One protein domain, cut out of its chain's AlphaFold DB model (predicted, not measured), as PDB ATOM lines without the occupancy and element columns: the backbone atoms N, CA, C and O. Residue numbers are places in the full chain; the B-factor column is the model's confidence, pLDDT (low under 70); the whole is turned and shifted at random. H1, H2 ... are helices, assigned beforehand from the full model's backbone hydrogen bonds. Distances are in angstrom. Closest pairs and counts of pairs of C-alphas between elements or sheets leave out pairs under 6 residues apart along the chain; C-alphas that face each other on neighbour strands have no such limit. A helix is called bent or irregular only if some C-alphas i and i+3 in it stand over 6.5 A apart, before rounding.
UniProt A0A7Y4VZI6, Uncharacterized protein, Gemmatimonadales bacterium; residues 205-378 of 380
ATOM      1  N   LYS A 205     -32.288  -7.098  55.359       88.31
ATOM      2  CA  LYS A 205     -31.339  -6.090  55.830       88.31
ATOM      3  C   LYS A 205     -29.905  -6.573  55.619       88.31
ATOM      4  O   LYS A 205     -29.102  -5.847  55.039       88.31
ATOM      5  N   ALA A 206     -29.607  -7.805  56.018       91.56
ATOM      6  CA  ALA A 206     -28.315  -8.440  55.823       91.56
ATOM      7  C   ALA A 206     -27.966  -8.555  54.335       91.56
ATOM      8  O   ALA A 206     -26.832  -8.269  53.967       91.56
ATOM      9  N   LEU A 207     -28.929  -8.893  53.471       91.75
ATOM     10  CA  LEU A 207     -28.721  -8.899  52.021       91.75
ATOM     11  C   LEU A 207     -28.272  -7.520  51.507       91.75
ATOM     12  O   LEU A 207     -27.277  -7.420  50.789       91.75
ATOM     13  N   VAL A 208     -28.969  -6.448  51.898       90.44
ATOM     14  CA  VAL A 208     -28.615  -5.077  51.491       90.44
ATOM     15  C   VAL A 208     -27.240  -4.672  52.008       90.44
ATOM     16  O   VAL A 208     -26.407  -4.193  51.236       90.44
ATOM     17  N   GLU A 209     -26.982  -4.888  53.292       91.25
ATOM     18  CA  GLU A 209     -25.747  -4.451  53.940       91.25
ATOM     19  C   GLU A 209     -24.527  -5.263  53.482       91.25
ATOM     20  O   GLU A 209     -23.460  -4.690  53.269       91.25
ATOM     21  N   GLN A 210     -24.670  -6.576  53.288       93.06
ATOM     22  CA  GLN A 210     -23.535  -7.476  53.064       93.06
ATOM     23  C   GLN A 210     -23.314  -7.821  51.585       93.06
ATOM     24  O   GLN A 210     -22.161  -7.904  51.166       93.06
ATOM     25  N   CYS A 211     -24.375  -7.986  50.785       92.81
ATOM     26  CA  CYS A 211     -24.249  -8.406  49.382       92.81
ATOM     27  C   CYS A 211     -24.284  -7.239  48.383       92.81
ATOM     28  O   CYS A 211     -23.577  -7.280  47.372       92.81
ATOM     29  N   TYR A 212     -25.078  -6.191  48.650       88.94
ATOM     30  CA  TYR A 212     -25.184  -5.033  47.749       88.94
ATOM     31  C   TYR A 212     -24.248  -3.881  48.118       88.94
ATOM     32  O   TYR A 212     -23.583  -3.346  47.232       88.94
ATOM     33  N   ALA A 213     -24.198  -3.490  49.395       85.88
ATOM     34  CA  ALA A 213     -23.262  -2.471  49.864       85.88
ATOM     35  C   ALA A 213     -21.872  -3.090  50.074       85.88
ATOM     36  O   ALA A 213     -20.935  -2.765  49.344       85.88
ATOM     37  N   GLY A 214     -21.755  -4.040  51.008       83.75
ATOM     38  CA  GLY A 214     -20.540  -4.819  51.237       83.75
ATOM     39  C   GLY A 214     -19.283  -3.949  51.348       83.75
ATOM     40  O   GLY A 214     -19.215  -3.009  52.140       83.75
ATOM     41  N   THR A 215     -18.267  -4.268  50.544       90.94
ATOM     42  CA  THR A 215     -17.034  -3.473  50.422       90.94
ATOM     43  C   THR A 215     -17.152  -2.409  49.318       90.94
ATOM     44  O   THR A 215     -17.985  -2.547  48.420       90.94
ATOM     45  N   PRO A 216     -16.275  -1.385  49.274       94.44
ATOM     46  CA  PRO A 216     -16.259  -0.426  48.164       94.44
ATOM     47  C   PRO A 216     -16.137  -1.081  46.777       94.44
ATOM     48  O   PRO A 216     -16.750  -0.611  45.822       94.44
ATOM     49  N   ALA A 217     -15.398  -2.192  46.667       94.88
ATOM     50  CA  ALA A 217     -15.283  -2.958  45.425       94.88
ATOM     51  C   ALA A 217     -16.611  -3.628  45.029       94.88
ATOM     52  O   ALA A 217     -16.983  -3.610  43.857       94.88
ATOM     53  N   VAL A 218     -17.350  -4.168  46.006       94.06
ATOM     54  CA  VAL A 218     -18.699  -4.726  45.807       94.06
ATOM     55  C   VAL A 218     -19.667  -3.631  45.359       94.06
ATOM     56  O   VAL A 218     -20.361  -3.816  44.362       94.06
ATOM     57  N   THR A 219     -19.657  -2.471  46.024       91.50
ATOM     58  CA  THR A 219     -20.493  -1.317  45.651       91.50
ATOM     59  C   THR A 219     -20.203  -0.835  44.222       91.50
ATOM     60  O   THR A 219     -21.132  -0.566  43.460       91.50
ATOM     61  N   ASP A 220     -18.930  -0.741  43.821       94.88
ATOM     62  CA  ASP A 220     -18.567  -0.308  42.466       94.88
ATOM     63  C   ASP A 220     -18.983  -1.322  41.388       94.88
ATOM     64  O   ASP A 220     -19.587  -0.937  40.383       94.88
ATOM     65  N   LEU A 221     -18.720  -2.617  41.601       95.62
ATOM     66  CA  LEU A 221     -19.201  -3.676  40.706       95.62
ATOM     67  C   LEU A 221     -20.725  -3.634  40.590       95.62
ATOM     68  O   LEU A 221     -21.271  -3.719  39.493       95.62
ATOM     69  N   ARG A 222     -21.417  -3.408  41.707       93.25
ATOM     70  CA  ARG A 222     -22.873  -3.325  41.737       93.25
ATOM     71  C   ARG A 222     -23.420  -2.135  40.946       93.25
ATOM     72  O   ARG A 222     -24.426  -2.270  40.247       93.25
ATOM     73  N   ARG A 223     -22.761  -0.977  41.015       93.56
ATOM     74  CA  ARG A 223     -23.084   0.184  40.171       93.56
ATOM     75  C   ARG A 223     -22.920  -0.163  38.687       93.56
ATOM     76  O   ARG A 223     -23.839   0.083  37.909       93.56
ATOM     77  N   ARG A 224     -21.795  -0.784  38.312       96.00
ATOM     78  CA  ARG A 224     -21.511  -1.212  36.928       96.00
ATOM     79  C   ARG A 224     -22.515  -2.244  36.408       96.00
ATOM     80  O   ARG A 224     -22.937  -2.151  35.259       96.00
ATOM     81  N   GLU A 225     -22.950  -3.182  37.250       94.44
ATOM     82  CA  GLU A 225     -24.045  -4.103  36.924       94.44
ATOM     83  C   GLU A 225     -25.316  -3.344  36.541       94.44
ATOM     84  O   GLU A 225     -25.898  -3.598  35.489       94.44
ATOM     85  N   MET A 226     -25.748  -2.410  37.391       93.50
ATOM     86  CA  MET A 226     -26.973  -1.653  37.141       93.50
ATOM     87  C   MET A 226     -26.861  -0.809  35.866       93.50
ATOM     88  O   MET A 226     -27.800  -0.775  35.079       93.50
ATOM     89  N   GLU A 227     -25.711  -0.181  35.615       94.56
ATOM     90  CA  GLU A 227     -25.456   0.562  34.375       94.56
ATOM     91  C   GLU A 227     -25.581  -0.328  33.131       94.56
ATOM     92  O   GLU A 227     -26.261   0.044  32.176       94.56
ATOM     93  N   ALA A 228     -24.990  -1.526  33.154       95.50
ATOM     94  CA  ALA A 228     -25.082  -2.476  32.048       95.50
ATOM     95  C   ALA A 228     -26.520  -2.987  31.833       95.50
ATOM     96  O   ALA A 228     -26.986  -3.078  30.694       95.50
ATOM     97  N   LEU A 229     -27.251  -3.267  32.916       94.56
ATOM     98  CA  LEU A 229     -28.645  -3.706  32.853       94.56
ATOM     99  C   LEU A 229     -29.562  -2.612  32.289       94.56
ATOM    100  O   LEU A 229     -30.376  -2.873  31.401       94.56
ATOM    101  N   LEU A 230     -29.407  -1.376  32.766       93.44
ATOM    102  CA  LEU A 230     -30.161  -0.226  32.270       93.44
ATOM    103  C   LEU A 230     -29.813   0.085  30.812       93.44
ATOM    104  O   LEU A 230     -30.719   0.373  30.040       93.44
ATOM    105  N   ALA A 231     -28.550  -0.055  30.401       94.06
ATOM    106  CA  ALA A 231     -28.150   0.112  29.004       94.06
ATOM    107  C   ALA A 231     -28.806  -0.929  28.078       94.06
ATOM    108  O   ALA A 231     -29.231  -0.593  26.968       94.06
ATOM    109  N   ALA A 232     -28.921  -2.187  28.524       93.44
ATOM    110  CA  ALA A 232     -29.655  -3.220  27.790       93.44
ATOM    111  C   ALA A 232     -31.140  -2.851  27.648       93.44
ATOM    112  O   ALA A 232     -31.698  -2.911  26.551       93.44
ATOM    113  N   TRP A 233     -31.764  -2.411  28.741       93.00
ATOM    114  CA  TRP A 233     -33.160  -1.987  28.740       93.00
ATOM    115  C   TRP A 233     -33.406  -0.755  27.857       93.00
ATOM    116  O   TRP A 233     -34.302  -0.789  27.015       93.00
ATOM    117  N   ASP A 234     -32.589   0.295  27.987       92.25
ATOM    118  CA  ASP A 234     -32.689   1.532  27.199       92.25
ATOM    119  C   ASP A 234     -32.587   1.219  25.701       92.25
ATOM    120  O   ASP A 234     -33.381   1.717  24.900       92.25
ATOM    121  N   THR A 235     -31.674   0.314  25.330       92.50
ATOM    122  CA  THR A 235     -31.515  -0.147  23.944       92.50
ATOM    123  C   THR A 235     -32.788  -0.810  23.415       92.50
ATOM    124  O   THR A 235     -33.223  -0.483  22.314       92.50
ATOM    125  N   LEU A 236     -33.409  -1.704  24.195       89.81
ATOM    126  CA  LEU A 236     -34.635  -2.413  23.796       89.81
ATOM    127  C   LEU A 236     -35.886  -1.526  23.816       89.81
ATOM    128  O   LEU A 236     -36.894  -1.863  23.189       89.81
ATOM    129  N   MET A 237     -35.877  -0.436  24.586       87.88
ATOM    130  CA  MET A 237     -37.002   0.499  24.648       87.88
ATOM    131  C   MET A 237     -36.967   1.559  23.552       87.88
ATOM    132  O   MET A 237     -38.037   2.018  23.157       87.88
ATOM    133  N   ALA A 238     -35.783   1.946  23.074       87.12
ATOM    134  CA  ALA A 238     -35.640   2.986  22.060       87.12
ATOM    135  C   ALA A 238     -36.143   2.536  20.680       87.12
ATOM    136  O   ALA A 238     -36.931   3.235  20.047       87.12
ATOM    137  N   GLU A 239     -35.709   1.364  20.220       81.38
ATOM    138  CA  GLU A 239     -36.056   0.822  18.907       81.38
ATOM    139  C   GLU A 239     -35.897  -0.699  18.925       81.38
ATOM    140  O   GLU A 239     -35.025  -1.218  19.620       81.38
ATOM    141  N   ARG A 240     -36.716  -1.416  18.143       80.25
ATOM    142  CA  ARG A 240     -36.557  -2.859  17.945       80.25
ATOM    143  C   ARG A 240     -36.059  -3.160  16.534       80.25
ATOM    144  O   ARG A 240     -36.777  -2.969  15.559       80.25
ATOM    145  N   SER A 241     -34.842  -3.675  16.460       87.06
ATOM    146  CA  SER A 241     -34.162  -4.165  15.265       87.06
ATOM    147  C   SER A 241     -33.193  -5.285  15.658       87.06
ATOM    148  O   SER A 241     -32.758  -5.367  16.805       87.06
ATOM    149  N   ALA A 242     -32.755  -6.106  14.702       84.69
ATOM    150  CA  ALA A 242     -31.720  -7.108  14.977       84.69
ATOM    151  C   ALA A 242     -30.433  -6.481  15.563       84.69
ATOM    152  O   ALA A 242     -29.770  -7.062  16.419       84.69
ATOM    153  N   ALA A 243     -30.103  -5.251  15.149       87.94
ATOM    154  CA  ALA A 243     -28.949  -4.521  15.663       87.94
ATOM    155  C   ALA A 243     -29.140  -4.030  17.110       87.94
ATOM    156  O   ALA A 243     -28.182  -4.058  17.887       87.94
ATOM    157  N   SER A 244     -30.340  -3.568  17.489       89.00
ATOM    158  CA  SER A 244     -30.635  -3.209  18.885       89.00
ATOM    159  C   SER A 244     -30.627  -4.442  19.779       89.00
ATOM    160  O   SER A 244     -30.052  -4.389  20.861       89.00
ATOM    161  N   ASP A 245     -31.180  -5.556  19.303       87.38
ATOM    162  CA  ASP A 245     -31.245  -6.804  20.061       87.38
ATOM    163  C   ASP A 245     -29.825  -7.328  20.331       87.38
ATOM    164  O   ASP A 245     -29.473  -7.585  21.480       87.38
ATOM    165  N   ALA A 246     -28.945  -7.330  19.322       87.88
ATOM    166  CA  ALA A 246     -27.537  -7.694  19.495       87.88
ATOM    167  C   ALA A 246     -26.789  -6.791  20.500       87.88
ATOM    168  O   ALA A 246     -25.996  -7.285  21.305       87.88
ATOM    169  N   ARG A 247     -27.040  -5.472  20.489       91.00
ATOM    170  CA  ARG A 247     -26.446  -4.536  21.466       91.00
ATOM    171  C   ARG A 247     -26.988  -4.758  22.876       91.00
ATOM    172  O   ARG A 247     -26.216  -4.748  23.829       91.00
ATOM    173  N   ALA A 248     -28.292  -4.982  23.012       91.25
ATOM    174  CA  ALA A 248     -28.914  -5.265  24.298       91.25
ATOM    175  C   ALA A 248     -28.394  -6.576  24.898       91.25
ATOM    176  O   ALA A 248     -28.062  -6.617  26.081       91.25
ATOM    177  N   ILE A 249     -28.239  -7.612  24.068       90.31
ATOM    178  CA  ILE A 249     -27.617  -8.892  24.428       90.31
ATOM    179  C   ILE A 249     -26.176  -8.673  24.909       90.31
ATOM    180  O   ILE A 249     -25.787  -9.219  25.939       90.31
ATOM    181  N   ALA A 250     -25.385  -7.847  24.219       91.31
ATOM    182  CA  ALA A 250     -24.025  -7.526  24.653       91.31
ATOM    183  C   ALA A 250     -23.998  -6.831  26.029       91.31
ATOM    184  O   ALA A 250     -23.238  -7.239  26.906       91.31
ATOM    185  N   SER A 251     -24.867  -5.841  26.261       94.69
ATOM    186  CA  SER A 251     -24.989  -5.171  27.566       94.69
ATOM    187  C   SER A 251     -25.464  -6.124  28.671       94.69
ATOM    188  O   SER A 251     -24.923  -6.104  29.777       94.69
ATOM    189  N   ALA A 252     -26.408  -7.020  28.370       92.19
ATOM    190  CA  ALA A 252     -26.845  -8.069  29.289       92.19
ATOM    191  C   ALA A 252     -25.693  -9.021  29.663       92.19
ATOM    192  O   ALA A 252     -25.537  -9.370  30.833       92.19
ATOM    193  N   LYS A 253     -24.831  -9.386  28.704       91.12
ATOM    194  CA  LYS A 253     -23.621 -10.187  28.963       91.12
ATOM    195  C   LYS A 253     -22.620  -9.465  29.857       91.12
ATOM    196  O   LYS A 253     -22.060 -10.096  30.753       91.12
ATOM    197  N   THR A 254     -22.429  -8.159  29.667       94.88
ATOM    198  CA  THR A 254     -21.612  -7.338  30.574       94.88
ATOM    199  C   THR A 254     -22.170  -7.383  31.993       94.88
ATOM    200  O   THR A 254     -21.424  -7.686  32.919       94.88
ATOM    201  N   PHE A 255     -23.484  -7.187  32.161       94.75
ATOM    202  CA  PHE A 255     -24.151  -7.310  33.462       94.75
ATOM    203  C   PHE A 255     -23.873  -8.666  34.130       94.75
ATOM    204  O   PHE A 255     -23.459  -8.706  35.288       94.75
ATOM    205  N   ILE A 256     -24.023  -9.771  33.394       91.81
ATOM    206  CA  ILE A 256     -23.756 -11.126  33.903       91.81
ATOM    207  C   ILE A 256     -22.288 -11.296  34.310       91.81
ATOM    208  O   ILE A 256     -22.012 -11.852  35.373       91.81
ATOM    209  N   SER A 257     -21.342 -10.839  33.483       93.38
ATOM    210  CA  SER A 257     -19.908 -10.940  33.783       93.38
ATOM    211  C   SER A 257     -19.559 -10.178  35.058       93.38
ATOM    212  O   SER A 257     -18.951 -10.740  35.967       93.38
ATOM    213  N   THR A 258     -20.019  -8.930  35.173       95.56
ATOM    214  CA  THR A 258     -19.784  -8.094  36.356       95.56
ATOM    215  C   THR A 258     -20.429  -8.696  37.608       95.56
ATOM    216  O   THR A 258     -19.807  -8.713  38.669       95.56
ATOM    217  N   ARG A 259     -21.626  -9.282  37.482       94.50
ATOM    218  CA  ARG A 259     -22.287 -10.003  38.578       94.50
ATOM    219  C   ARG A 259     -21.486 -11.212  39.054       94.50
ATOM    220  O   ARG A 259     -21.339 -11.402  40.258       94.50
ATOM    221  N   ARG A 260     -20.909 -11.995  38.138       93.56
ATOM    222  CA  ARG A 260     -20.022 -13.119  38.495       93.56
ATOM    223  C   ARG A 260     -18.759 -12.646  39.210       93.56
ATOM    224  O   ARG A 260     -18.366 -13.258  40.199       93.56
ATOM    225  N   GLU A 261     -18.152 -11.550  38.753       95.81
ATOM    226  CA  GLU A 261     -17.014 -10.927  39.442       95.81
ATOM    227  C   GLU A 261     -17.386 -10.510  40.871       95.81
ATOM    228  O   GLU A 261     -16.643 -10.798  41.812       95.81
ATOM    229  N   ARG A 262     -18.561  -9.896  41.065       95.94
ATOM    230  CA  ARG A 262     -19.041  -9.519  42.402       95.94
ATOM    231  C   ARG A 262     -19.296 -10.736  43.282       95.94
ATOM    232  O   ARG A 262     -18.872 -10.740  44.435       95.94
ATOM    233  N   TYR A 263     -19.927 -11.781  42.757       94.62
ATOM    234  CA  TYR A 263     -20.157 -13.014  43.511       94.62
ATOM    235  C   TYR A 263     -18.862 -13.728  43.897       94.62
ATOM    236  O   TYR A 263     -18.797 -14.285  44.990       94.62
ATOM    237  N   ALA A 264     -17.802 -13.639  43.090       95.81
ATOM    238  CA  ALA A 264     -16.489 -14.150  43.481       95.81
ATOM    239  C   ALA A 264     -15.931 -13.433  44.728       95.81
ATOM    240  O   ALA A 264     -15.365 -14.085  45.604       95.81
ATOM    241  N   LEU A 265     -16.144 -12.115  44.861       96.19
ATOM    242  CA  LEU A 265     -15.773 -11.364  46.074       96.19
ATOM    243  C   LEU A 265     -16.649 -11.713  47.288       96.19
ATOM    244  O   LEU A 265     -16.213 -11.557  48.427       96.19
ATOM    245  N   LEU A 266     -17.877 -12.172  47.046       96.06
ATOM    246  CA  LEU A 266     -18.868 -12.511  48.068       96.06
ATOM    247  C   LEU A 266     -18.937 -14.017  48.365       96.06
ATOM    248  O   LEU A 266     -19.820 -14.445  49.100       96.06
ATOM    249  N   ALA A 267     -18.018 -14.831  47.834       94.50
ATOM    250  CA  ALA A 267     -18.112 -16.294  47.883       94.50
ATOM    251  C   ALA A 267     -18.192 -16.874  49.311       94.50
ATOM    252  O   ALA A 267     -18.784 -17.931  49.514       94.50
ATOM    253  N   ALA A 268     -17.615 -16.180  50.296       95.25
ATOM    254  CA  ALA A 268     -17.652 -16.567  51.707       95.25
ATOM    255  C   ALA A 268     -18.794 -15.906  52.508       95.25
ATOM    256  O   ALA A 268     -18.947 -16.185  53.696       95.25
ATOM    257  N   VAL A 269     -19.572 -15.011  51.893       96.25
ATOM    258  CA  VAL A 269     -20.652 -14.278  52.559       96.25
ATOM    259  C   VAL A 269     -21.932 -15.102  52.509       96.25
ATOM    260  O   VAL A 269     -22.394 -15.517  51.443       96.25
ATOM    261  N   THR A 270     -22.532 -15.302  53.681       95.94
ATOM    262  CA  THR A 270     -23.812 -15.992  53.822       95.94
ATOM    263  C   THR A 270     -24.831 -15.105  54.517       95.94
ATOM    264  O   THR A 270     -24.536 -14.508  55.551       95.94
ATOM    265  N   ILE A 271     -26.045 -15.076  53.984       93.81
ATOM    266  CA  ILE A 271     -27.180 -14.336  54.514       93.81
ATOM    267  C   ILE A 271     -28.031 -15.254  55.390       93.81
ATOM    268  O   ILE A 271     -28.373 -16.358  54.955       93.81
ATOM    269  N   PRO A 272     -28.387 -14.832  56.616       91.00
ATOM    270  CA  PRO A 272     -29.315 -15.578  57.453       91.00
ATOM    271  C   PRO A 272     -30.650 -15.821  56.742       91.00
ATOM    272  O   PRO A 272     -31.187 -14.930  56.090       91.00
ATOM    273  N   SER A 273     -31.196 -17.022  56.896       86.06
ATOM    274  CA  SER A 273     -32.528 -17.404  56.426       86.06
ATOM    275  C   SER A 273     -33.096 -18.468  57.383       86.06
ATOM    276  O   SER A 273     -32.314 -19.132  58.074       86.06
ATOM    277  N   PRO A 274     -34.426 -18.644  57.486       77.12
ATOM    278  CA  PRO A 274     -35.048 -19.562  58.449       77.12
ATOM    279  C   PRO A 274     -34.641 -21.020  58.265       77.12
ATOM    280  O   PRO A 274     -34.496 -21.750  59.241       77.12
ATOM    281  N   ALA A 275     -34.427 -21.434  57.016       78.88
ATOM    282  CA  ALA A 275     -33.969 -22.776  56.671       78.88
ATOM    283  C   ALA A 275     -32.451 -22.975  56.872       78.88
ATOM    284  O   ALA A 275     -31.936 -24.069  56.641       78.88
ATOM    285  N   GLY A 276     -31.732 -21.933  57.302       86.56
ATOM    286  CA  GLY A 276     -30.279 -21.896  57.447       86.56
ATOM    287  C   GLY A 276     -29.634 -20.820  56.563       86.56
ATOM    288  O   GLY A 276     -30.283 -20.296  55.662       86.56
ATOM    289  N   PRO A 277     -28.363 -20.452  56.806       91.94
ATOM    290  CA  PRO A 277     -27.676 -19.445  56.001       91.94
ATOM    291  C   PRO A 277     -27.592 -19.833  54.517       91.94
ATOM    292  O   PRO A 277     -27.332 -20.988  54.185       91.94
ATOM    293  N   VAL A 278     -27.754 -18.855  53.626       92.06
ATOM    294  CA  VAL A 278     -27.677 -19.024  52.162       92.06
ATOM    295  C   VAL A 278     -26.619 -18.101  51.558       92.06
ATOM    296  O   VAL A 278     -26.276 -17.090  52.157       92.06
ATOM    297  N   SER A 279     -26.084 -18.407  50.376       93.56
ATOM    298  CA  SER A 279     -25.129 -17.511  49.700       93.56
ATOM    299  C   SER A 279     -25.785 -16.198  49.250       93.56
ATOM    300  O   SER A 279     -26.999 -16.154  49.031       93.56
ATOM    301  N   CYS A 280     -24.985 -15.144  49.041       93.00
ATOM    302  CA  CYS A 280     -25.470 -13.895  48.432       93.00
ATOM    303  C   CYS A 280     -26.172 -14.135  47.092       93.00
ATOM    304  O   CYS A 280     -27.273 -13.645  46.880       93.00
ATOM    305  N   GLU A 281     -25.580 -14.949  46.216       90.88
ATOM    306  CA  GLU A 281     -26.158 -15.266  44.906       90.88
ATOM    307  C   GLU A 281     -27.560 -15.883  45.014       90.88
ATOM    308  O   GLU A 281     -28.463 -15.536  44.251       90.88
ATOM    309  N   ARG A 282     -27.762 -16.774  45.988       89.50
ATOM    310  CA  ARG A 282     -29.068 -17.377  46.248       89.50
ATOM    311  C   ARG A 282     -30.046 -16.368  46.852       89.50
ATOM    312  O   ARG A 282     -31.196 -16.325  46.423       89.50
ATOM    313  N   ALA A 283     -29.613 -15.589  47.838       91.12
ATOM    314  CA  ALA A 283     -30.457 -14.584  48.481       91.12
ATOM    315  C   ALA A 283     -30.947 -13.523  47.480       91.12
ATOM    316  O   ALA A 283     -32.120 -13.155  47.495       91.12
ATOM    317  N   GLU A 284     -30.069 -13.063  46.586       91.88
ATOM    318  CA  GLU A 284     -30.413 -12.084  45.553       91.88
ATOM    319  C   GLU A 284     -31.398 -12.645  44.535       91.88
ATOM    320  O   GLU A 284     -32.380 -11.980  44.242       91.88
ATOM    321  N   ASP A 285     -31.187 -13.860  44.026       89.62
ATOM    322  CA  ASP A 285     -32.083 -14.470  43.036       89.62
ATOM    323  C   ASP A 285     -33.509 -14.660  43.593       89.62
ATOM    324  O   ASP A 285     -34.486 -14.334  42.919       89.62
ATOM    325  N   VAL A 286     -33.627 -15.068  44.864       88.81
ATOM    326  CA  VAL A 286     -34.917 -15.162  45.570       88.81
ATOM    327  C   VAL A 286     -35.572 -13.789  45.708       88.81
ATOM    328  O   VAL A 286     -36.714 -13.627  45.285       88.81
ATOM    329  N   MET A 287     -34.863 -12.785  46.234       89.75
ATOM    330  CA  MET A 287     -35.448 -11.456  46.467       89.75
ATOM    331  C   MET A 287     -35.742 -10.696  45.171       89.75
ATOM    332  O   MET A 287     -36.763 -10.020  45.065       89.75
ATOM    333  N   GLU A 288     -34.872 -10.798  44.164       92.31
ATOM    334  CA  GLU A 288     -35.101 -10.227  42.834       92.31
ATOM    335  C   GLU A 288     -36.336 -10.850  42.184       92.31
ATOM    336  O   GLU A 288     -37.076 -10.156  41.486       92.31
ATOM    337  N   LEU A 289     -36.605 -12.133  42.432       90.75
ATOM    338  CA  LEU A 289     -37.800 -12.793  41.923       90.75
ATOM    339  C   LEU A 289     -39.041 -12.383  42.716       90.75
ATOM    340  O   LEU A 289     -40.051 -12.009  42.123       90.75
ATOM    341  N   GLU A 290     -38.969 -12.443  44.041       89.94
ATOM    342  CA  GLU A 290     -40.106 -12.199  44.926       89.94
ATOM    343  C   GLU A 290     -40.611 -10.763  44.870       89.94
ATOM    344  O   GLU A 290     -41.821 -10.563  44.880       89.94
ATOM    345  N   GLU A 291     -39.718  -9.789  44.727       90.56
ATOM    346  CA  GLU A 291     -40.057  -8.361  44.724       90.56
ATOM    347  C   GLU A 291     -40.017  -7.763  43.312       90.56
ATOM    348  O   GLU A 291     -40.828  -6.908  42.943       90.56
ATOM    349  N   GLY A 292     -39.091  -8.236  42.472       92.81
ATOM    350  CA  GLY A 292     -38.963  -7.775  41.093       92.81
ATOM    351  C   GLY A 292     -40.074  -8.289  40.179       92.81
ATOM    352  O   GLY A 292     -40.480  -7.555  39.281       92.81
ATOM    353  N   ALA A 293     -40.629  -9.489  40.403       92.31
ATOM    354  CA  ALA A 293     -41.773  -9.963  39.622       92.31
ATOM    355  C   ALA A 293     -43.041  -9.116  39.845       92.31
ATOM    356  O   ALA A 293     -43.543  -8.571  38.858       92.31
ATOM    357  N   PRO A 294     -43.549  -8.912  41.078       93.94
ATOM    358  CA  PRO A 294     -44.699  -8.032  41.299       93.94
ATOM    359  C   PRO A 294     -44.455  -6.597  40.810       93.94
ATOM    360  O   PRO A 294     -45.361  -5.966  40.256       93.94
ATOM    361  N   GLN A 295     -43.229  -6.079  40.938       95.12
ATOM    362  CA  GLN A 295     -42.874  -4.749  40.437       95.12
ATOM    363  C   GLN A 295     -42.878  -4.667  38.901       95.12
ATOM    364  O   GLN A 295     -43.460  -3.732  38.338       95.12
ATOM    365  N   TRP A 296     -42.310  -5.660  38.216       94.00
ATOM    366  CA  TRP A 296     -42.395  -5.806  36.763       94.00
ATOM    367  C   TRP A 296     -43.843  -5.898  36.292       94.00
ATOM    368  O   TRP A 296     -44.241  -5.174  35.379       94.00
ATOM    369  N   MET A 297     -44.658  -6.723  36.952       94.00
ATOM    370  CA  MET A 297     -46.073  -6.881  36.625       94.00
ATOM    371  C   MET A 297     -46.828  -5.557  36.730       94.00
ATOM    372  O   MET A 297     -47.586  -5.218  35.818       94.00
ATOM    373  N   ALA A 298     -46.609  -4.797  37.805       95.50
ATOM    374  CA  ALA A 298     -47.227  -3.489  37.996       95.50
ATOM    375  C   ALA A 298     -46.843  -2.507  36.880       95.50
ATOM    376  O   ALA A 298     -47.718  -1.854  36.304       95.50
ATOM    377  N   TYR A 299     -45.561  -2.435  36.517       94.94
ATOM    378  CA  TYR A 299     -45.103  -1.518  35.477       94.94
ATOM    379  C   TYR A 299     -45.515  -1.933  34.065       94.94
ATOM    380  O   TYR A 299     -46.019  -1.095  33.319       94.94
ATOM    381  N   VAL A 300     -45.365  -3.205  33.685       94.06
ATOM    382  CA  VAL A 300     -45.793  -3.684  32.361       94.06
ATOM    383  C   VAL A 300     -47.301  -3.530  32.196       94.06
ATOM    384  O   VAL A 300     -47.757  -3.102  31.135       94.06
ATOM    385  N   THR A 301     -48.080  -3.805  33.246       95.69
ATOM    386  CA  THR A 301     -49.530  -3.565  33.240       95.69
ATOM    387  C   THR A 301     -49.833  -2.086  33.030       95.69
ATOM    388  O   THR A 301     -50.623  -1.752  32.150       95.69
ATOM    389  N   ALA A 302     -49.177  -1.184  33.764       96.31
ATOM    390  CA  ALA A 302     -49.390   0.254  33.620       96.31
ATOM    391  C   ALA A 302     -48.994   0.779  32.225       96.31
ATOM    392  O   ALA A 302     -49.732   1.575  31.639       96.31
ATOM    393  N   VAL A 303     -47.881   0.300  31.657       95.12
ATOM    394  CA  VAL A 303     -47.458   0.647  30.291       95.12
ATOM    395  C   VAL A 303     -48.477   0.153  29.261       95.12
ATOM    396  O   VAL A 303     -48.928   0.926  28.418       95.12
ATOM    397  N   ARG A 304     -48.904  -1.113  29.347       95.38
ATOM    398  CA  ARG A 304     -49.891  -1.704  28.421       95.38
ATOM    399  C   ARG A 304     -51.280  -1.085  28.541       95.38
ATOM    400  O   ARG A 304     -51.999  -1.016  27.553       95.38
ATOM    401  N   ALA A 305     -51.639  -0.614  29.730       96.69
ATOM    402  CA  ALA A 305     -52.878   0.109  29.996       96.69
ATOM    403  C   ALA A 305     -52.850   1.569  29.496       96.69
ATOM    404  O   ALA A 305     -53.855   2.275  29.615       96.69
ATOM    405  N   GLY A 306     -51.708   2.050  28.983       96.56
ATOM    406  CA  GLY A 306     -51.523   3.445  28.578       96.56
ATOM    407  C   GLY A 306     -51.576   4.425  29.755       96.56
ATOM    408  O   GLY A 306     -51.956   5.579  29.572       96.56
ATOM    409  N   LEU A 307     -51.258   3.961  30.968       95.62
ATOM    410  CA  LEU A 307     -51.202   4.787  32.180       95.62
ATOM    411  C   LEU A 307     -49.837   5.463  32.349       95.62
ATOM    412  O   LEU A 307     -49.742   6.498  32.998       95.62
ATOM    413  N   MET A 308     -48.789   4.880  31.764       94.31
ATOM    414  CA  MET A 308     -47.433   5.425  31.759       94.31
ATOM    415  C   MET A 308     -46.685   5.017  30.487       94.31
ATOM    416  O   MET A 308     -47.014   4.022  29.844       94.31
ATOM    417  N   GLN A 309     -45.640   5.759  30.145       90.88
ATOM    418  CA  GLN A 309     -44.663   5.378  29.134       90.88
ATOM    419  C   GLN A 309     -43.563   4.512  29.755       90.88
ATOM    420  O   GLN A 309     -43.235   4.660  30.933       90.88
ATOM    421  N   ALA A 310     -42.937   3.646  28.954       86.94
ATOM    422  CA  ALA A 310     -41.817   2.823  29.418       86.94
ATOM    423  C   ALA A 310     -40.660   3.678  29.969       86.94
ATOM    424  O   ALA A 310     -40.063   3.330  30.979       86.94
ATOM    425  N   THR A 311     -40.403   4.848  29.379       83.69
ATOM    426  CA  THR A 311     -39.383   5.815  29.827       83.69
ATOM    427  C   THR A 311     -39.603   6.341  31.250       83.69
ATOM    428  O   THR A 311     -38.661   6.850  31.853       83.69
ATOM    429  N   GLN A 312     -40.813   6.198  31.800       82.62
ATOM    430  CA  GLN A 312     -41.180   6.628  33.153       82.62
ATOM    431  C   GLN A 312     -41.002   5.523  34.213       82.62
ATOM    432  O   GLN A 312     -41.347   5.738  35.373       82.62
ATOM    433  N   VAL A 313     -40.504   4.336  33.842       83.12
ATOM    434  CA  VAL A 313     -40.224   3.247  34.792       83.12
ATOM    435  C   VAL A 313     -39.160   3.681  35.803       83.12
ATOM    436  O   VAL A 313     -38.117   4.225  35.436       83.12
ATOM    437  N   GLY A 314     -39.436   3.442  37.088       75.94
ATOM    438  CA  GLY A 314     -38.546   3.808  38.186       75.94
ATOM    439  C   GLY A 314     -37.193   3.104  38.079       75.94
ATOM    440  O   GLY A 314     -37.128   1.880  38.016       75.94
ATOM    441  N   ARG A 315     -36.108   3.888  38.067       78.31
ATOM    442  CA  ARG A 315     -34.722   3.385  37.962       78.31
ATOM    443  C   ARG A 315     -33.966   3.370  39.290       78.31
ATOM    444  O   ARG A 315     -32.847   2.874  39.351       78.31
ATOM    445  N   ALA A 316     -34.559   3.934  40.337       63.19
ATOM    446  CA  ALA A 316     -33.950   4.058  41.650       63.19
ATOM    447  C   ALA A 316     -34.861   3.432  42.704       63.19
ATOM    448  O   ALA A 316     -36.056   3.716  42.758       63.19
ATOM    449  N   SER A 317     -34.268   2.602  43.552       64.62
ATOM    450  CA  SER A 317     -34.863   2.098  44.781       64.62
ATOM    451  C   SER A 317     -33.759   2.000  45.821       64.62
ATOM    452  O   SER A 317     -32.624   1.655  45.486       64.62
ATOM    453  N   ASN A 318     -34.096   2.258  47.084       58.50
ATOM    454  CA  ASN A 318     -33.193   1.972  48.202       58.50
ATOM    455  C   ASN A 318     -32.927   0.461  48.331       58.50
ATOM    456  O   ASN A 318     -31.961   0.045  48.961       58.50
ATOM    457  N   GLU A 319     -33.776  -0.352  47.703       73.56
ATOM    458  CA  GLU A 319     -33.736  -1.801  47.726       73.56
ATOM    459  C   GLU A 319     -33.553  -2.328  46.303       73.56
ATOM    460  O   GLU A 319     -34.482  -2.414  45.497       73.56
ATOM    461  N   SER A 320     -32.292  -2.627  45.990       78.38
ATOM    462  CA  SER A 320     -31.806  -2.956  44.647       78.38
ATOM    463  C   SER A 320     -32.521  -4.132  43.973       78.38
ATOM    464  O   SER A 320     -32.596  -4.160  42.740       78.38
ATOM    465  N   PHE A 321     -33.042  -5.090  44.744       86.50
ATOM    466  CA  PHE A 321     -33.691  -6.286  44.201       86.50
ATOM    467  C   PHE A 321     -34.986  -5.969  43.432       86.50
ATOM    468  O   PHE A 321     -35.218  -6.587  42.394       86.50
ATOM    469  N   TYR A 322     -35.759  -4.942  43.828       86.00
ATOM    470  CA  TYR A 322     -36.946  -4.506  43.070       86.00
ATOM    471  C   TYR A 322     -36.578  -4.120  41.642       86.00
ATOM    472  O   TYR A 322     -37.193  -4.564  40.674       86.00
ATOM    473  N   VAL A 323     -35.554  -3.278  41.519       89.56
ATOM    474  CA  VAL A 323     -35.127  -2.686  40.250       89.56
ATOM    475  C   VAL A 323     -34.490  -3.752  39.364       89.56
ATOM    476  O   VAL A 323     -34.820  -3.879  38.187       89.56
ATOM    477  N   THR A 324     -33.612  -4.567  39.942       92.06
ATOM    478  CA  THR A 324     -32.820  -5.544  39.184       92.06
ATOM    479  C   THR A 324     -33.667  -6.687  38.657       92.06
ATOM    480  O   THR A 324     -33.592  -6.995  37.467       92.06
ATOM    481  N   GLY A 325     -34.514  -7.284  39.500       92.94
ATOM    482  CA  GLY A 325     -35.444  -8.321  39.058       92.94
ATOM    483  C   GLY A 325     -36.413  -7.792  38.001       92.94
ATOM    484  O   GLY A 325     -36.608  -8.424  36.963       92.94
ATOM    485  N   THR A 326     -36.924  -6.569  38.195       93.62
ATOM    486  CA  THR A 326     -37.833  -5.927  37.238       93.62
ATOM    487  C   THR A 326     -37.224  -5.781  35.850       93.62
ATOM    488  O   THR A 326     -37.836  -6.179  34.855       93.62
ATOM    489  N   PHE A 327     -36.025  -5.202  35.757       93.94
ATOM    490  CA  PHE A 327     -35.398  -4.948  34.462       93.94
ATOM    491  C   PHE A 327     -34.937  -6.232  33.776       93.94
ATOM    492  O   PHE A 327     -35.092  -6.339  32.560       93.94
ATOM    493  N   GLN A 328     -34.466  -7.234  34.524       93.62
ATOM    494  CA  GLN A 328     -34.160  -8.549  33.955       93.62
ATOM    495  C   GLN A 328     -35.405  -9.195  33.332       93.62
ATOM    496  O   GLN A 328     -35.352  -9.612  32.175       93.62
ATOM    497  N   LEU A 329     -36.544  -9.218  34.039       92.69
ATOM    498  CA  LEU A 329     -37.803  -9.764  33.507       92.69
ATOM    499  C   LEU A 329     -38.301  -8.991  32.282       92.69
ATOM    500  O   LEU A 329     -38.792  -9.595  31.330       92.69
ATOM    501  N   TRP A 330     -38.138  -7.668  32.270       92.19
ATOM    502  CA  TRP A 330     -38.509  -6.845  31.119       92.19
ATOM    503  C   TRP A 330     -37.637  -7.131  29.895       92.19
ATOM    504  O   TRP A 330     -38.148  -7.248  28.781       92.19
ATOM    505  N   ILE A 331     -36.321  -7.254  30.089       91.88
ATOM    506  CA  ILE A 331     -35.385  -7.612  29.017       91.88
ATOM    507  C   ILE A 331     -35.732  -9.000  28.470       91.88
ATOM    508  O   ILE A 331     -35.862  -9.147  27.257       91.88
ATOM    509  N   LEU A 332     -35.976  -9.985  29.343       90.06
ATOM    510  CA  LEU A 332     -36.424 -11.320  28.936       90.06
ATOM    511  C   LEU A 332     -37.718 -11.263  28.123       90.06
ATOM    512  O   LEU A 332     -37.780 -11.840  27.044       90.06
ATOM    513  N   GLU A 333     -38.736 -10.537  28.587       89.62
ATOM    514  CA  GLU A 333     -39.997 -10.393  27.854       89.62
ATOM    515  C   GLU A 333     -39.789  -9.809  26.451       89.62
ATOM    516  O   GLU A 333     -40.430 -10.246  25.493       89.62
ATOM    517  N   ARG A 334     -38.902  -8.819  26.317       88.50
ATOM    518  CA  ARG A 334     -38.616  -8.185  25.027       88.50
ATOM    519  C   ARG A 334     -37.882  -9.101  24.060       88.50
ATOM    520  O   ARG A 334     -38.223  -9.083  22.879       88.50
ATOM    521  N   LEU A 335     -36.909  -9.863  24.555       85.75
ATOM    522  CA  LEU A 335     -36.122 -10.789  23.741       85.75
ATOM    523  C   LEU A 335     -36.959 -12.015  23.342       85.75
ATOM    524  O   LEU A 335     -37.082 -12.310  22.162       85.75
ATOM    525  N   LEU A 336     -37.622 -12.651  24.312       84.44
ATOM    526  CA  LEU A 336     -38.378 -13.898  24.132       84.44
ATOM    527  C   LEU A 336     -39.760 -13.697  23.489       84.44
ATOM    528  O   LEU A 336     -40.347 -14.612  22.909       84.44
ATOM    529  N   GLY A 337     -40.345 -12.512  23.660       85.38
ATOM    530  CA  GLY A 337     -41.745 -12.260  23.348       85.38
ATOM    531  C   GLY A 337     -42.728 -12.908  24.336       85.38
ATOM    532  O   GLY A 337     -42.396 -13.724  25.199       85.38
ATOM    533  N   ASN A 338     -44.003 -12.536  24.198       83.62
ATOM    534  CA  ASN A 338     -45.042 -12.835  25.192       83.62
ATOM    535  C   ASN A 338     -45.297 -14.339  25.405       83.62
ATOM    536  O   ASN A 338     -45.573 -14.763  26.528       83.62
ATOM    537  N   SER A 339     -45.249 -15.148  24.343       82.38
ATOM    538  CA  SER A 339     -45.561 -16.583  24.421       82.38
ATOM    539  C   SER A 339     -44.495 -17.355  25.198       82.38
ATOM    540  O   SER A 339     -44.826 -18.120  26.106       82.38
ATOM    541  N   ALA A 340     -43.219 -17.114  24.892       84.38
ATOM    542  CA  ALA A 340     -42.107 -17.736  25.598       84.38
ATOM    543  C   ALA A 340     -41.993 -17.206  27.035       84.38
ATOM    544  O   ALA A 340     -41.817 -18.003  27.956       84.38
ATOM    545  N   MET A 341     -42.236 -15.909  27.266       86.00
ATOM    546  CA  MET A 341     -42.293 -15.347  28.621       86.00
ATOM    547  C   MET A 341     -43.404 -15.984  29.476       86.00
ATOM    548  O   MET A 341     -43.201 -16.316  30.646       86.00
ATOM    549  N   ARG A 342     -44.582 -16.247  28.897       84.50
ATOM    550  CA  ARG A 342     -45.669 -16.967  29.587       84.50
ATOM    551  C   ARG A 342     -45.274 -18.406  29.932       84.50
ATOM    552  O   ARG A 342     -45.578 -18.880  31.025       84.50
ATOM    553  N   ALA A 343     -44.604 -19.109  29.020       83.88
ATOM    554  CA  ALA A 343     -44.112 -20.459  29.285       83.88
ATOM    555  C   ALA A 343     -43.038 -20.467  30.386       83.88
ATOM    556  O   ALA A 343     -43.053 -21.346  31.248       83.88
ATOM    557  N   LEU A 344     -42.146 -19.477  30.377       84.81
ATOM    558  CA  LEU A 344     -41.094 -19.291  31.370       84.81
ATOM    559  C   LEU A 344     -41.677 -19.019  32.759       84.81
ATOM    560  O   LEU A 344     -41.389 -19.770  33.685       84.81
ATOM    561  N   THR A 345     -42.575 -18.040  32.894       86.88
ATOM    562  CA  THR A 345     -43.233 -17.734  34.179       86.88
ATOM    563  C   THR A 345     -44.004 -18.931  34.738       86.88
ATOM    564  O   THR A 345     -43.906 -19.207  35.928       86.88
ATOM    565  N   LYS A 346     -44.671 -19.730  33.893       85.50
ATOM    566  CA  LYS A 346     -45.330 -20.981  34.317       85.50
ATOM    567  C   LYS A 346     -44.355 -22.063  34.803       85.50
ATOM    568  O   LYS A 346     -44.729 -22.898  35.623       85.50
ATOM    569  N   LYS A 347     -43.130 -22.106  34.270       86.12
ATOM    570  CA  LYS A 347     -42.083 -23.009  34.773       86.12
ATOM    571  C   LYS A 347     -41.572 -22.531  36.127       86.12
ATOM    572  O   LYS A 347     -41.482 -23.353  37.032       86.12
ATOM    573  N   ILE A 348     -41.324 -21.225  36.267       86.25
ATOM    574  CA  ILE A 348     -40.895 -20.617  37.532       86.25
ATOM    575  C   ILE A 348     -41.891 -20.963  38.627       86.25
ATOM    576  O   ILE A 348     -41.482 -21.543  39.616       86.25
ATOM    577  N   THR A 349     -43.191 -20.709  38.439       83.94
ATOM    578  CA  THR A 349     -44.206 -20.935  39.490       83.94
ATOM    579  C   THR A 349     -44.292 -22.377  39.990       83.94
ATOM    580  O   THR A 349     -44.822 -22.619  41.069       83.94
ATOM    581  N   ARG A 350     -43.763 -23.337  39.226       84.00
ATOM    582  CA  ARG A 350     -43.747 -24.774  39.539       84.00
ATOM    583  C   ARG A 350     -42.368 -25.290  39.924       84.00
ATOM    584  O   ARG A 350     -42.187 -26.498  40.085       84.00
ATOM    585  N   ALA A 351     -41.385 -24.407  39.998       84.62
ATOM    586  CA  ALA A 351     -40.017 -24.792  40.226       84.62
ATOM    587  C   ALA A 351     -39.889 -25.422  41.626       84.62
ATOM    588  O   ALA A 351     -40.372 -24.899  42.628       84.62
ATOM    589  N   ALA A 352     -39.267 -26.600  41.689       80.25
ATOM    590  CA  ALA A 352     -39.223 -27.404  42.912       80.25
ATOM    591  C   ALA A 352     -38.176 -26.911  43.918       80.25
ATOM    592  O   ALA A 352     -38.341 -27.115  45.118       80.25
ATOM    593  N   ARG A 353     -37.113 -26.251  43.439       79.94
ATOM    594  CA  ARG A 353     -36.066 -25.635  44.266       79.94
ATOM    595  C   ARG A 353     -35.562 -24.333  43.631       79.94
ATOM    596  O   ARG A 353     -35.496 -24.290  42.400       79.94
ATOM    597  N   PRO A 354     -35.148 -23.322  44.418       75.88
ATOM    598  CA  PRO A 354     -34.719 -22.046  43.847       75.88
ATOM    599  C   PRO A 354     -33.389 -22.148  43.088       75.88
ATOM    600  O   PRO A 354     -33.012 -21.246  42.367       75.88
ATOM    601  N   ASP A 355     -32.607 -23.216  43.273       74.81
ATOM    602  CA  ASP A 355     -31.300 -23.491  42.633       74.81
ATOM    603  C   ASP A 355     -31.453 -24.478  41.475       74.81
ATOM    604  O   ASP A 355     -30.485 -24.844  40.814       74.81
ATOM    605  N   GLY A 356     -32.685 -24.933  41.235       69.62
ATOM    606  CA  GLY A 356     -33.006 -25.753  40.087       69.62
ATOM    607  C   GLY A 356     -33.009 -24.937  38.793       69.62
ATOM    608  O   GLY A 356     -33.084 -23.704  38.825       69.62
ATOM    609  N   PRO A 357     -33.009 -25.615  37.634       67.56
ATOM    610  CA  PRO A 357     -33.042 -24.964  36.330       67.56
ATOM    611  C   PRO A 357     -34.198 -23.965  36.182       67.56
ATOM    612  O   PRO A 357     -34.055 -22.952  35.505       67.56
ATOM    613  N   GLU A 358     -35.348 -24.226  36.788       72.81
ATOM    614  CA  GLU A 358     -36.526 -23.363  36.698       72.81
ATOM    615  C   GLU A 358     -36.565 -22.266  37.771       72.81
ATOM    616  O   GLU A 358     -37.308 -21.302  37.603       72.81
ATOM    617  N   GLY A 359     -35.797 -22.415  38.856       62.69
ATOM    618  CA  GLY A 359     -35.809 -21.480  39.979       62.69
ATOM    619  C   GLY A 359     -34.697 -20.445  39.956       62.69
ATOM    620  O   GLY A 359     -34.954 -19.303  40.309       62.69
ATOM    621  N   ALA A 360     -33.534 -20.817  39.424       76.88
ATOM    622  CA  ALA A 360     -32.357 -19.963  39.312       76.88
ATOM    623  C   ALA A 360     -32.425 -19.043  38.082       76.88
ATOM    624  O   ALA A 360     -31.496 -18.988  37.267       76.88
ATOM    625  N   ILE A 361     -33.574 -18.406  37.843       73.56
ATOM    626  CA  ILE A 361     -33.851 -17.796  36.541       73.56
ATOM    627  C   ILE A 361     -32.908 -16.639  36.216       73.56
ATOM    628  O   ILE A 361     -32.484 -16.516  35.064       73.56
ATOM    629  N   PHE A 362     -32.515 -15.835  37.205       77.69
ATOM    630  CA  PHE A 362     -31.602 -14.721  36.966       77.69
ATOM    631  C   PHE A 362     -30.151 -15.181  36.860       77.69
ATOM    632  O   PHE A 362     -29.372 -14.598  36.108       77.69
ATOM    633  N   GLN A 363     -29.797 -16.302  37.489       68.75
ATOM    634  CA  GLN A 363     -28.509 -16.964  37.246       68.75
ATOM    635  C   GLN A 363     -28.441 -17.534  35.820       68.75
ATOM    636  O   GLN A 363     -27.406 -17.477  35.149       68.75
ATOM    637  N   ARG A 364     -29.577 -18.031  35.311       69.69
ATOM    638  CA  ARG A 364     -29.732 -18.544  33.941       69.69
ATOM    639  C   ARG A 364     -30.050 -17.478  32.900       69.69
ATOM    640  O   ARG A 364     -30.109 -17.818  31.721       69.69
ATOM    641  N   PHE A 365     -30.180 -16.213  33.296       73.75
ATOM    642  CA  PHE A 365     -30.388 -15.089  32.383       73.75
ATOM    643  C   PHE A 365     -29.359 -15.108  31.242       73.75
ATOM    644  O   PHE A 365     -29.729 -14.917  30.091       73.75
ATOM    645  N   SER A 366     -28.105 -15.485  31.530       66.44
ATOM    646  CA  SER A 366     -27.062 -15.708  30.516       66.44
ATOM    647  C   SER A 366     -27.422 -16.769  29.491       66.44
ATOM    648  O   SER A 366     -27.338 -16.499  28.304       66.44
ATOM    649  N   ALA A 367     -27.827 -17.958  29.941       68.69
ATOM    650  CA  ALA A 367     -28.131 -19.069  29.047       68.69
ATOM    651  C   ALA A 367     -29.325 -18.731  28.145       68.69
ATOM    652  O   ALA A 367     -29.281 -18.986  26.951       68.69
ATOM    653  N   ILE A 368     -30.348 -18.073  28.698       70.12
ATOM    654  CA  ILE A 368     -31.519 -17.632  27.931       70.12
ATOM    655  C   ILE A 368     -31.122 -16.567  26.895       70.12
ATOM    656  O   ILE A 368     -31.532 -16.635  25.742       70.12
ATOM    657  N   VAL A 369     -30.289 -15.600  27.289       69.19
ATOM    658  CA  VAL A 369     -29.763 -14.561  26.390       69.19
ATOM    659  C   VAL A 369     -28.866 -15.156  25.293       69.19
ATOM    660  O   VAL A 369     -28.878 -14.672  24.161       69.19
ATOM    661  N   ASP A 370     -28.096 -16.198  25.605       68.06
ATOM    662  CA  ASP A 370     -27.220 -16.897  24.661       68.06
ATOM    663  C   ASP A 370     -28.004 -17.757  23.652       68.06
ATOM    664  O   ASP A 370     -27.698 -17.711  22.458       68.06
ATOM    665  N   ASP A 371     -29.037 -18.474  24.103       69.31
ATOM    666  CA  ASP A 371     -29.890 -19.322  23.259       69.31
ATOM    667  C   ASP A 371     -30.695 -18.485  22.238       69.31
ATOM    668  O   ASP A 371     -30.761 -18.829  21.056       69.31
ATOM    669  N   GLU A 372     -31.236 -17.331  22.646       64.25
ATOM    670  CA  GLU A 372     -31.962 -16.413  21.746       64.25
ATOM    671  C   GLU A 372     -31.044 -15.732  20.716       64.25
ATOM    672  O   GLU A 372     -31.417 -15.517  19.556       64.25
ATOM    673  N   HIS A 373     -29.798 -15.430  21.098       55.19
ATOM    674  CA  HIS A 373     -28.795 -14.917  20.157       55.19
ATOM    675  C   HIS A 373     -28.436 -15.943  19.076       55.19
ATOM    676  O   HIS A 373     -28.103 -15.579  17.948       55.19
ATOM    677  N   ALA A 374     -28.475 -17.233  19.412       57.53
ATOM    678  CA  ALA A 374     -28.244 -18.301  18.448       57.53
ATOM    679  C   ALA A 374     -29.431 -18.457  17.481       57.53
ATOM    680  O   ALA A 374     -29.210 -18.612  16.281       57.53
ATOM    681  N   ALA A 375     -30.669 -18.343  17.975       57.44
ATOM    682  CA  ALA A 375     -31.881 -18.422  17.155       57.44
ATOM    683  C   ALA A 375     -32.002 -17.256  16.155       57.44
ATOM    684  O   ALA A 375     -32.322 -17.467  14.990       57.44
ATOM    685  N   THR A 376     -31.654 -16.033  16.565       49.75
ATOM    686  CA  THR A 376     -31.678 -14.835  15.695       49.75
ATOM    687  C   THR A 376     -30.573 -14.805  14.633       49.75
ATOM    688  O   THR A 376     -30.660 -14.042  13.672       49.75
ATOM    689  N   LYS A 377     -29.542 -15.645  14.768       47.28
ATOM    690  CA  LYS A 377     -28.522 -15.880  13.733       47.28
ATOM    691  C   LYS A 377     -28.884 -17.011  12.766       47.28
ATOM    692  O   LYS A 377     -28.134 -17.245  11.821       47.28
ATOM    693  N   GLY A 378     -29.980 -17.723  13.024       39.47
ATOM    694  CA  GLY A 378     -30.397 -18.919  12.305       39.47
ATOM    695  C   GLY A 378     -31.750 -18.767  11.616       39.47
ATOM    696  O   GLY A 378     -32.637 -19.570  11.870       39.47
TER     697      GLY A 378
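What this domain is: This is residues 205 to 378 of the 380 residues of an uncharacterized protein of Gemmatimonadales bacterium (UniProt A0A7Y4VZI6). Arm H5a of a bent helix makes the core of a helical body: the hairpin H2 and H3 packs on it through H2, kinked H4 crosses it, and H6 runs alongside H3 and H5a. Arm H5b folds back at the outside, and H1 sits at one end, by the starts of H2 and H4. H2, H3, H5a and H6 form a bundle, helices roughly side by side. The printed part has 174 residues with six named helices, H1 to H6 in order, and no named strand: all helix, compact, radius of gyration of the C-alphas 15.8 A, spans 42 by 37 by 35 A.

How they stand to each other: H5, residues 320 to 348, was assigned as one helix by its hydrogen bonds but is bent, with C-alphas 335 and 338 9.3 A apart; its arms H5a, residues 320 to 335, and H5b, residues 338 to 348, stand at a steep tilt of 47 degrees. H5a touches H4, residues 280 to 304, at a steep tilt of 61 degrees; the closest C-alphas, Gly 292 and Gly 325, are 4.1 A apart. H2, residues 216 to 238, touches H5a with residues 226 to 236 alone, the closest C-alphas being Trp 233 and Ile 331, 6.1 A. H2 and H3, residues 242 to 265, form a hairpin at a shallow tilt of 15 degrees, closest at the C-alphas of Ala 232 and Ala 248, 4.1 A. H6, residues 365 to 376, touches H3, closest at the C-alphas of Ile 249 and Val 369, 6.4 A. H1, residues 205 to 213, touches H4, closest at the C-alphas of Cys 211 and Cys 280, 5.7 A. H5b is apart from H4 and H6. Every O i to N i+4 pair is within hydrogen-bond range in H2, H3, H5a, H5b and H6; in H1 3 of 5 are, in H4 20 of 21.

Where its parts are: H1 begins at C-alpha 205 (-31.339, -6.090, 55.830), and H6 ends at C-alpha 376 (-31.678, -14.835, 15.695). From first to last C-alpha H3 measures 35.2 A, H4 33.8 A, H2 32.7 A and H5a 22.7 A.

The domain as a whole: The two C-alphas farthest apart, Pro 274 and Gly 378, are 46.4 A apart. The printed part has no cut; the links H3 to H4, H4 to H5 and H5 to H6 are long. Mean pLDDT of the printed part is 86.3; 20 residues are under 70, among them 316 to 318 and 369 to 378.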